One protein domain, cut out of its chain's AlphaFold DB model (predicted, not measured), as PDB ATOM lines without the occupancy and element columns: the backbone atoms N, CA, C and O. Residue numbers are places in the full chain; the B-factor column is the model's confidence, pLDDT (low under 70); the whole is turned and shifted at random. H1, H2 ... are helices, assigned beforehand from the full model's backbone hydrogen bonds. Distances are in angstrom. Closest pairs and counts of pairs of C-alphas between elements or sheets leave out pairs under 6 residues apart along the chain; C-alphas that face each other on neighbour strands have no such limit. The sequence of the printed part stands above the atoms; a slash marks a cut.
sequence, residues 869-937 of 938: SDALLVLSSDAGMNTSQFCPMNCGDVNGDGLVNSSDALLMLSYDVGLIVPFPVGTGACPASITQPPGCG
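What this domain is: This is residues 869 to 937 of the 938 residues of an uncharacterized protein of Anaerolineaceae bacterium (UniProt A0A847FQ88). Little regular structure is here: two short helices, H1 and H2, lie side by side and run opposite ways as a helical hairpin, and long loops make up the rest. The loop of residues 879 to 901 joins the helices, and residues 913 to 937 run on from H2 and come back towards the end of H1. The printed part has 69 residues, 21 of them in the two named helices, H1 then H2; there is no named strand, and the class is all helix. It is compact, with a radius of gyration of the C-alphas of 10.9 A and spans of 32 by 22 by 17 A.

How they stand to each other: Begin with H1, residues 869 to 878, then pass along the long link of 23 residues to H2, residues 902 to 912. The two touch, and their closest C-alphas, those of Ala 871 and Ala 905, are 4.1 A apart. They make a hairpin at a shallow tilt of 5 degrees, opposite ways. In H1 and H2 every O i to N i+4 pair is within hydrogen-bond range.

Where its parts are: Find C-alpha 869 at (-41.321, -53.798, -25.712); from there H1 runs 14.1 A to C-alpha 878. H2 runs 15.0 A from C-alpha 902 to C-alpha 912 at (-48.057, -49.004, -30.583).

The domain as a whole: The C-alphas farthest apart, those of Ile 916 and Gly 937, are 32.3 A apart. The printed part has no cut. Look in the B-factor column for residues 928 and 937, where pLDDT is under 70.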
ATOM      1  N   SER A 869     -42.611 -53.287 -26.199       90.31
ATOM      2  CA  SER A 869     -41.321 -53.798 -25.712       90.31
ATOM      3  C   SER A 869     -40.304 -52.673 -25.538       90.31
ATOM      4  O   SER A 869     -39.656 -52.607 -24.492       90.31
ATOM      5  N   ASP A 870     -40.221 -51.748 -26.493       90.94
ATOM      6  CA  ASP A 870     -39.379 -50.550 -26.409       90.94
ATOM      7  C   ASP A 870     -39.798 -49.658 -25.254       90.94
ATOM      8  O   ASP A 870     -38.992 -49.253 -24.415       90.94
ATOM      9  N   ALA A 871     -41.104 -49.431 -25.147       91.00
ATOM     10  CA  ALA A 871     -41.661 -48.653 -24.060       91.00
ATOM     11  C   ALA A 871     -41.380 -49.289 -22.693       91.00
ATOM     12  O   ALA A 871     -41.099 -48.586 -21.721       91.00
ATOM     13  N   LEU A 872     -41.449 -50.622 -22.602       92.12
ATOM     14  CA  LEU A 872     -41.111 -51.337 -21.379       92.12
ATOM     15  C   LEU A 872     -39.627 -51.185 -21.048       92.12
ATOM     16  O   LEU A 872     -39.311 -50.969 -19.882       92.12
ATOM     17  N   LEU A 873     -38.732 -51.245 -22.038       90.56
ATOM     18  CA  LEU A 873     -37.299 -51.014 -21.835       90.56
ATOM     19  C   LEU A 873     -37.023 -49.601 -21.322       90.56
ATOM     20  O   LEU A 873     -36.288 -49.450 -20.346       90.56
ATOM     21  N   VAL A 874     -37.675 -48.587 -21.897       92.62
ATOM     22  CA  VAL A 874     -37.589 -47.204 -21.409       92.62
ATOM     23  C   VAL A 874     -38.119 -47.086 -19.977       92.62
ATOM     24  O   VAL A 874     -37.436 -46.521 -19.127       92.62
ATOM     25  N   LEU A 875     -39.278 -47.672 -19.656       91.19
ATOM     26  CA  LEU A 875     -39.833 -47.677 -18.291       91.19
ATOM     27  C   LEU A 875     -38.931 -48.401 -17.290       91.19
ATOM     28  O   LEU A 875     -38.742 -47.928 -16.168       91.19
ATOM     29  N   SER A 876     -38.385 -49.553 -17.679       90.62
ATOM     30  CA  SER A 876     -37.436 -50.311 -16.869       90.62
ATOM     31  C   SER A 876     -36.180 -49.489 -16.603       90.62
ATOM     32  O   SER A 876     -35.715 -49.452 -15.463       90.62
ATOM     33  N   SER A 877     -35.666 -48.795 -17.619       89.06
ATOM     34  CA  SER A 877     -34.483 -47.951 -17.485       89.06
ATOM     35  C   SER A 877     -34.737 -46.701 -16.635       89.06
ATOM     36  O   SER A 877     -33.935 -46.395 -15.752       89.06
ATOM     37  N   ASP A 878     -35.878 -46.024 -16.809       92.19
ATOM     38  CA  ASP A 878     -36.287 -44.854 -16.010       92.19
ATOM     39  C   ASP A 878     -36.459 -45.214 -14.523       92.19
ATOM     40  O   ASP A 878     -36.027 -44.491 -13.627       92.19
ATOM     41  N   ALA A 879     -36.994 -46.409 -14.243       87.94
ATOM     42  CA  ALA A 879     -37.090 -46.960 -12.891       87.94
ATOM     43  C   ALA A 879     -35.735 -47.419 -12.299       87.94
ATOM     44  O   ALA A 879     -35.692 -47.867 -11.150       87.94
ATOM     45  N   GLY A 880     -34.638 -47.323 -13.060       83.88
ATOM     46  CA  GLY A 880     -33.283 -47.673 -12.632       83.88
ATOM     47  C   GLY A 880     -32.942 -49.162 -12.706       83.88
ATOM     48  O   GLY A 880     -32.011 -49.602 -12.034       83.88
ATOM     49  N   MET A 881     -33.672 -49.964 -13.487       87.81
ATOM     50  CA  MET A 881     -33.276 -51.350 -13.767       87.81
ATOM     51  C   MET A 881     -32.128 -51.385 -14.790       87.81
ATOM     52  O   MET A 881     -32.109 -50.586 -15.725       87.81
ATOM     53  N   ASN A 882     -31.176 -52.317 -14.635       82.75
ATOM     54  CA  ASN A 882     -30.023 -52.416 -15.539       82.75
ATOM     55  C   ASN A 882     -30.479 -52.775 -16.959       82.75
ATOM     56  O   ASN A 882     -30.995 -53.866 -17.202       82.75
ATOM     57  N   THR A 883     -30.256 -51.842 -17.876       81.19
ATOM     58  CA  THR A 883     -30.579 -51.964 -19.302       81.19
ATOM     59  C   THR A 883     -29.396 -51.545 -20.185       81.19
ATOM     60  O   THR A 883     -29.572 -51.282 -21.368       81.19
ATOM     61  N   SER A 884     -28.178 -51.545 -19.625       81.31
ATOM     62  CA  SER A 884     -26.924 -51.063 -20.240       81.31
ATOM     63  C   SER A 884     -26.634 -51.596 -21.648       81.31
ATOM     64  O   SER A 884     -26.090 -50.868 -22.469       81.31
ATOM     65  N   GLN A 885     -27.030 -52.833 -21.956       80.12
ATOM     66  CA  GLN A 885     -26.837 -53.439 -23.282       80.12
ATOM     67  C   GLN A 885     -27.622 -52.752 -24.413       80.12
ATOM     68  O   GLN A 885     -27.296 -52.945 -25.576       80.12
ATOM     69  N   PHE A 886     -28.651 -51.976 -24.075       78.81
ATOM     70  CA  PHE A 886     -29.454 -51.199 -25.025       78.81
ATOM     71  C   PHE A 886     -29.084 -49.711 -24.994       78.81
ATOM     72  O   PHE A 886     -29.775 -48.872 -25.564       78.81
ATOM     73  N   CYS A 887     -28.016 -49.363 -24.274       75.88
ATOM     74  CA  CYS A 887     -27.535 -47.998 -24.178       75.88
ATOM     75  C   CYS A 887     -26.440 -47.751 -25.233       75.88
ATOM     76  O   CYS A 887     -25.636 -48.644 -25.505       75.88
ATOM     77  N   PRO A 888     -26.358 -46.534 -25.795       75.19
ATOM     78  CA  PRO A 888     -27.163 -45.365 -25.445       75.19
ATOM     79  C   PRO A 888     -28.592 -45.430 -26.021       75.19
ATOM     80  O   PRO A 888     -28.779 -45.630 -27.216       75.19
ATOM     81  N   MET A 889     -29.612 -45.195 -25.187       83.31
ATOM     82  CA  MET A 889     -31.033 -45.243 -25.573       83.31
ATOM     83  C   MET A 889     -31.479 -43.942 -26.248       83.31
ATOM     84  O   MET A 889     -32.523 -43.381 -25.932       83.31
ATOM     85  N   ASN A 890     -30.679 -43.425 -27.178       82.75
ATOM     86  CA  ASN A 890     -30.941 -42.140 -27.825       82.75
ATOM     87  C   ASN A 890     -32.290 -42.109 -28.540       82.75
ATOM     88  O   ASN A 890     -33.008 -41.118 -28.466       82.75
ATOM     89  N   CYS A 891     -32.651 -43.215 -29.185       84.50
ATOM     90  CA  CYS A 891     -33.945 -43.388 -29.835       84.50
ATOM     91  C   CYS A 891     -35.118 -43.347 -28.848       84.50
ATOM     92  O   CYS A 891     -36.261 -43.220 -29.272       84.50
ATOM     93  N   GLY A 892     -34.849 -43.422 -27.544       85.88
ATOM     94  CA  GLY A 892     -35.858 -43.430 -26.506       85.88
ATOM     95  C   GLY A 892     -36.530 -42.084 -26.264       85.88
ATOM     96  O   GLY A 892     -37.637 -42.076 -25.748       85.88
ATOM     97  N   ASP A 893     -35.905 -40.958 -26.618       89.62
ATOM     98  CA  ASP A 893     -36.439 -39.613 -26.344       89.62
ATOM     99  C   ASP A 893     -37.392 -39.211 -27.469       89.62
ATOM    100  O   ASP A 893     -37.084 -38.413 -28.359       89.62
ATOM    101  N   VAL A 894     -38.554 -39.862 -27.485       89.69
ATOM    102  CA  VAL A 894     -39.537 -39.677 -28.554       89.69
ATOM    103  C   VAL A 894     -40.209 -38.313 -28.497       89.69
ATOM    104  O   VAL A 894     -40.744 -37.864 -29.512       89.69
ATOM    105  N   ASN A 895     -40.208 -37.658 -27.335       86.50
ATOM    106  CA  ASN A 895     -40.818 -36.345 -27.176       86.50
ATOM    107  C   ASN A 895     -39.841 -35.186 -27.472       86.50
ATOM    108  O   ASN A 895     -40.285 -34.078 -27.790       86.50
ATOM    109  N   GLY A 896     -38.533 -35.458 -27.459       86.25
ATOM    110  CA  GLY A 896     -37.470 -34.523 -27.804       86.25
ATOM    111  C   GLY A 896     -37.123 -33.527 -26.696       86.25
ATOM    112  O   GLY A 896     -36.635 -32.436 -27.007       86.25
ATOM    113  N   ASP A 897     -37.402 -33.840 -25.429       85.12
ATOM    114  CA  ASP A 897     -37.065 -32.983 -24.283       85.12
ATOM    115  C   ASP A 897     -35.624 -33.181 -23.778       85.12
ATOM    116  O   ASP A 897     -35.150 -32.422 -22.924       85.12
ATOM    117  N   GLY A 898     -34.896 -34.132 -24.364       87.56
ATOM    118  CA  GLY A 898     -33.521 -34.466 -24.033       87.56
ATOM    119  C   GLY A 898     -33.387 -35.475 -22.895       87.56
ATOM    120  O   GLY A 898     -32.253 -35.750 -22.490       87.56
ATOM    121  N   LEU A 899     -34.485 -36.006 -22.353       89.50
ATOM    122  CA  LEU A 899     -34.516 -37.041 -21.324       89.50
ATOM    123  C   LEU A 899     -35.259 -38.268 -21.860       89.50
ATOM    124  O   LEU A 899     -36.248 -38.145 -22.560       89.50
ATOM    125  N   VAL A 900     -34.825 -39.464 -21.469       89.94
ATOM    126  CA  VAL A 900     -35.579 -40.698 -21.739       89.94
ATOM    127  C   VAL A 900     -36.228 -41.137 -20.449       89.94
ATOM    128  O   VAL A 900     -35.532 -41.515 -19.508       89.94
ATOM    129  N   ASN A 901     -37.550 -41.044 -20.375       91.56
ATOM    130  CA  ASN A 901     -38.283 -41.360 -19.159       91.56
ATOM    131  C   ASN A 901     -39.660 -41.980 -19.437       91.56
ATOM    132  O   ASN A 901     -40.067 -42.239 -20.567       91.56
ATOM    133  N   SER A 902     -40.408 -42.247 -18.373       92.69
ATOM    134  CA  SER A 902     -41.758 -42.814 -18.434       92.69
ATOM    135  C   SER A 902     -42.746 -42.038 -19.324       92.69
ATOM    136  O   SER A 902     -43.701 -42.640 -19.821       92.69
ATOM    137  N   SER A 903     -42.526 -40.744 -19.576       91.81
ATOM    138  CA  SER A 903     -43.317 -39.962 -20.540       91.81
ATOM    139  C   SER A 903     -43.101 -40.448 -21.971       91.81
ATOM    140  O   SER A 903     -44.067 -40.598 -22.720       91.81
ATOM    141  N   ASP A 904     -41.858 -40.760 -22.326       91.94
ATOM    142  CA  ASP A 904     -41.480 -41.269 -23.642       91.94
ATOM    143  C   ASP A 904     -42.031 -42.667 -23.877       91.94
ATOM    144  O   ASP A 904     -42.670 -42.931 -24.895       91.94
ATOM    145  N   ALA A 905     -41.911 -43.535 -22.875       92.25
ATOM    146  CA  ALA A 905     -42.524 -44.855 -22.919       92.25
ATOM    147  C   ALA A 905     -44.048 -44.788 -23.103       92.25
ATOM    148  O   ALA A 905     -44.624 -45.588 -23.837       92.25
ATOM    149  N   LEU A 906     -44.730 -43.830 -22.460       92.38
ATOM    150  CA  LEU A 906     -46.175 -43.671 -22.637       92.38
ATOM    151  C   LEU A 906     -46.528 -43.239 -24.067       92.38
ATOM    152  O   LEU A 906     -47.550 -43.679 -24.605       92.38
ATOM    153  N   LEU A 907     -45.700 -42.399 -24.687       92.56
ATOM    154  CA  LEU A 907     -45.864 -42.003 -26.085       92.56
ATOM    155  C   LEU A 907     -45.612 -43.177 -27.032       92.56
ATOM    156  O   LEU A 907     -46.410 -43.382 -27.944       92.56
ATOM    157  N   MET A 908     -44.592 -43.997 -26.776       91.69
ATOM    158  CA  MET A 908     -44.351 -45.234 -27.524       91.69
ATOM    159  C   MET A 908     -45.520 -46.218 -27.394       91.69
ATOM    160  O   MET A 908     -46.009 -46.716 -28.398       91.69
ATOM    161  N   LEU A 909     -46.048 -46.437 -26.184       92.69
ATOM    162  CA  LEU A 909     -47.228 -47.292 -25.978       92.69
ATOM    163  C   LEU A 909     -48.463 -46.750 -26.690       92.69
ATOM    164  O   LEU A 909     -49.255 -47.517 -27.227       92.69
ATOM    165  N   SER A 910     -48.644 -45.428 -26.676       90.62
ATOM    166  CA  SER A 910     -49.751 -44.779 -27.379       90.62
ATOM    167  C   SER A 910     -49.622 -44.967 -28.891       90.62
ATOM    168  O   SER A 910     -50.623 -45.244 -29.553       90.62
ATOM    169  N   TYR A 911     -48.401 -44.862 -29.420       90.00
ATOM    170  CA  TYR A 911     -48.089 -45.137 -30.819       90.00
ATOM    171  C   TYR A 911     -48.361 -46.604 -31.188       90.00
ATOM    172  O   TYR A 911     -49.079 -46.855 -32.154       90.00
ATOM    173  N   ASP A 912     -47.897 -47.555 -30.371       92.12
ATOM    174  CA  ASP A 912     -48.057 -49.004 -30.583       92.12
ATOM    175  C   ASP A 912     -49.537 -49.417 -30.707       92.12
ATOM    176  O   ASP A 912     -49.932 -50.162 -31.604       92.12
ATOM    177  N   VAL A 913     -50.418 -48.854 -29.869       89.75
ATOM    178  CA  VAL A 913     -51.866 -49.138 -29.934       89.75
ATOM    179  C   VAL A 913     -52.612 -48.337 -31.014       89.75
ATOM    180  O   VAL A 913     -53.845 -48.386 -31.084       89.75
ATOM    181  N   GLY A 914     -51.894 -47.593 -31.860       83.69
ATOM    182  CA  GLY A 914     -52.440 -46.844 -32.992       83.69
ATOM    183  C   GLY A 914     -53.142 -45.536 -32.619       83.69
ATOM    184  O   GLY A 914     -53.943 -45.026 -33.410       83.69
ATOM    185  N   LEU A 915     -52.888 -44.980 -31.428       87.69
ATOM    186  CA  LEU A 915     -53.337 -43.626 -31.103       87.69
ATOM    187  C   LEU A 915     -52.465 -42.600 -31.827       87.69
ATOM    188  O   LEU A 915     -51.266 -42.780 -32.021       87.69
ATOM    189  N   ILE A 916     -53.077 -41.478 -32.205       82.75
ATOM    190  CA  ILE A 916     -52.346 -40.376 -32.830       82.75
ATOM    191  C   ILE A 916     -51.481 -39.704 -31.759       82.75
ATOM    192  O   ILE A 916     -52.011 -39.005 -30.890       82.75
ATOM    193  N   VAL A 917     -50.161 -39.886 -31.846       84.12
ATOM    194  CA  VAL A 917     -49.174 -39.150 -31.046       84.12
ATOM    195  C   VAL A 917     -48.617 -37.966 -31.846       84.12
ATOM    196  O   VAL A 917     -48.311 -38.113 -33.027       84.12
ATOM    197  N   PRO A 918     -48.488 -36.768 -31.247       83.00
ATOM    198  CA  PRO A 918     -48.031 -35.563 -31.944       83.00
ATOM    199  C   PRO A 918     -46.495 -35.476 -32.076       83.00
ATOM    200  O   PRO A 918     -45.956 -34.378 -32.191       83.00
ATOM    201  N   PHE A 919     -45.801 -36.618 -32.064       87.44
ATOM    202  CA  PHE A 919     -44.344 -36.745 -32.154       87.44
ATOM    203  C   PHE A 919     -43.982 -37.777 -33.232       87.44
ATOM    204  O   PHE A 919     -44.791 -38.673 -33.486       87.44
ATOM    205  N   PRO A 920     -42.805 -37.684 -33.879       83.44
ATOM    206  CA  PRO A 920     -42.445 -38.538 -35.012       83.44
ATOM    207  C   PRO A 920     -41.979 -39.937 -34.568       83.44
ATOM    208  O   PRO A 920     -40.966 -40.447 -35.032       83.44
ATOM    209  N   VAL A 921     -42.711 -40.574 -33.657       85.88
ATOM    210  CA  VAL A 921     -42.438 -41.944 -33.204       85.88
ATOM    211  C   VAL A 921     -42.559 -42.903 -34.396       85.88
ATOM    212  O   VAL A 921     -43.440 -42.733 -35.240       85.88
ATOM    213  N   GLY A 922     -41.628 -43.845 -34.531       79.88
ATOM    214  CA  GLY A 922     -41.556 -44.819 -35.627       79.88
ATOM    215  C   GLY A 922     -41.106 -44.264 -36.981       79.88
ATOM    216  O   GLY A 922     -40.985 -45.020 -37.939       79.88
ATOM    217  N   THR A 923     -40.879 -42.953 -37.098       76.56
ATOM    218  CA  THR A 923     -40.538 -42.303 -38.383       76.56
ATOM    219  C   THR A 923     -39.478 -41.205 -38.271       76.56
ATOM    220  O   THR A 923     -38.941 -40.759 -39.285       76.56
ATOM    221  N   GLY A 924     -39.184 -40.744 -37.057       73.00
ATOM    222  CA  GLY A 924     -38.149 -39.766 -36.756       73.00
ATOM    223  C   GLY A 924     -36.772 -40.410 -36.650       73.00
ATOM    224  O   GLY A 924     -36.651 -41.613 -36.448       73.00
ATOM    225  N   ALA A 925     -35.731 -39.590 -36.756       72.38
ATOM    226  CA  ALA A 925     -34.373 -40.010 -36.442       72.38
ATOM    227  C   ALA A 925     -34.117 -39.880 -34.939       72.38
ATOM    228  O   ALA A 925     -34.599 -38.939 -34.302       72.38
ATOM    229  N   CYS A 926     -33.316 -40.787 -34.389       77.75
ATOM    230  CA  CYS A 926     -32.907 -40.715 -32.994       77.75
ATOM    231  C   CYS A 926     -32.065 -39.456 -32.715       77.75
ATOM    232  O   CYS A 926     -31.161 -39.141 -33.497       77.75
ATOM    233  N   PRO A 927     -32.319 -38.735 -31.609       73.50
ATOM    234  CA  PRO A 927     -31.484 -37.629 -31.171       73.50
ATOM    235  C   PRO A 927     -30.003 -38.002 -31.091       73.50
ATOM    236  O   PRO A 927     -29.624 -39.064 -30.601       73.50
ATOM    237  N   ALA A 928     -29.132 -37.092 -31.523       65.25
ATOM    238  CA  ALA A 928     -27.688 -37.320 -31.458       65.25
ATOM    239  C   ALA A 928     -27.151 -37.320 -30.012       65.25
ATOM    240  O   ALA A 928     -26.124 -37.932 -29.732       65.25
ATOM    241  N   SER A 929     -27.825 -36.629 -29.087       72.19
ATOM    242  CA  SER A 929     -27.418 -36.540 -27.685       72.19
ATOM    243  C   SER A 929     -28.616 -36.270 -26.783       72.19
ATOM    244  O   SER A 929     -29.400 -35.361 -27.046       72.19
ATOM    245  N   ILE A 930     -28.711 -37.055 -25.714       78.38
ATOM    246  CA  ILE A 930     -29.717 -36.966 -24.656       78.38
ATOM    247  C   ILE A 930     -29.044 -37.241 -23.310       78.38
ATOM    248  O   ILE A 930     -27.940 -37.794 -23.246       78.38
ATOM    249  N   THR A 931     -29.731 -36.920 -22.222       82.75
ATOM    250  CA  THR A 931     -29.381 -37.448 -20.905       82.75
ATOM    251  C   THR A 931     -29.914 -38.871 -20.804       82.75
ATOM    252  O   THR A 931     -31.119 -39.097 -20.898       82.75
ATOM    253  N   GLN A 932     -29.007 -39.830 -20.624       84.62
ATOM    254  CA  GLN A 932     -29.370 -41.243 -20.551       84.62
ATOM    255  C   GLN A 932     -30.205 -41.545 -19.291       84.62
ATOM    256  O   GLN A 932     -29.947 -40.950 -18.237       84.62
ATOM    257  N   PRO A 933     -31.171 -42.480 -19.370       83.25
ATOM    258  CA  PRO A 933     -31.970 -42.895 -18.222       83.25
ATOM    259  C   PRO A 933     -31.095 -43.575 -17.153       83.25
ATOM    260  O   PRO A 933     -30.044 -44.137 -17.481       83.25
ATOM    261  N   PRO A 934     -31.506 -43.579 -15.869       86.19
ATOM    262  CA  PRO A 934     -30.706 -44.136 -14.776       86.19
ATOM    263  C   PRO A 934     -30.254 -45.588 -14.999       86.19
ATOM    264  O   PRO A 934     -29.159 -45.960 -14.582       86.19
ATOM    265  N   GLY A 935     -31.056 -46.405 -15.689       83.38
ATOM    266  CA  GLY A 935     -30.731 -47.790 -16.031       83.38
ATOM    267  C   GLY A 935     -29.544 -47.976 -16.986       83.38
ATOM    268  O   GLY A 935     -29.026 -49.092 -17.072       83.38
ATOM    269  N   CYS A 936     -29.079 -46.908 -17.649       79.62
ATOM    270  CA  CYS A 936     -27.844 -46.879 -18.444       79.62
ATOM    271  C   CYS A 936     -26.579 -46.578 -17.615       79.62
ATOM    272  O   CYS A 936     -25.477 -46.626 -18.156       79.62
ATOM    273  N   GLY A 937     -26.723 -46.233 -16.330       65.12
ATOM    274  CA  GLY A 937     -25.638 -45.767 -15.458       65.12
ATOM    275  C   GLY A 937     -25.228 -46.728 -14.336       65.12
ATOM    276  O   GLY A 937     -24.809 -46.240 -13.284       65.12
TER     277      GLY A 937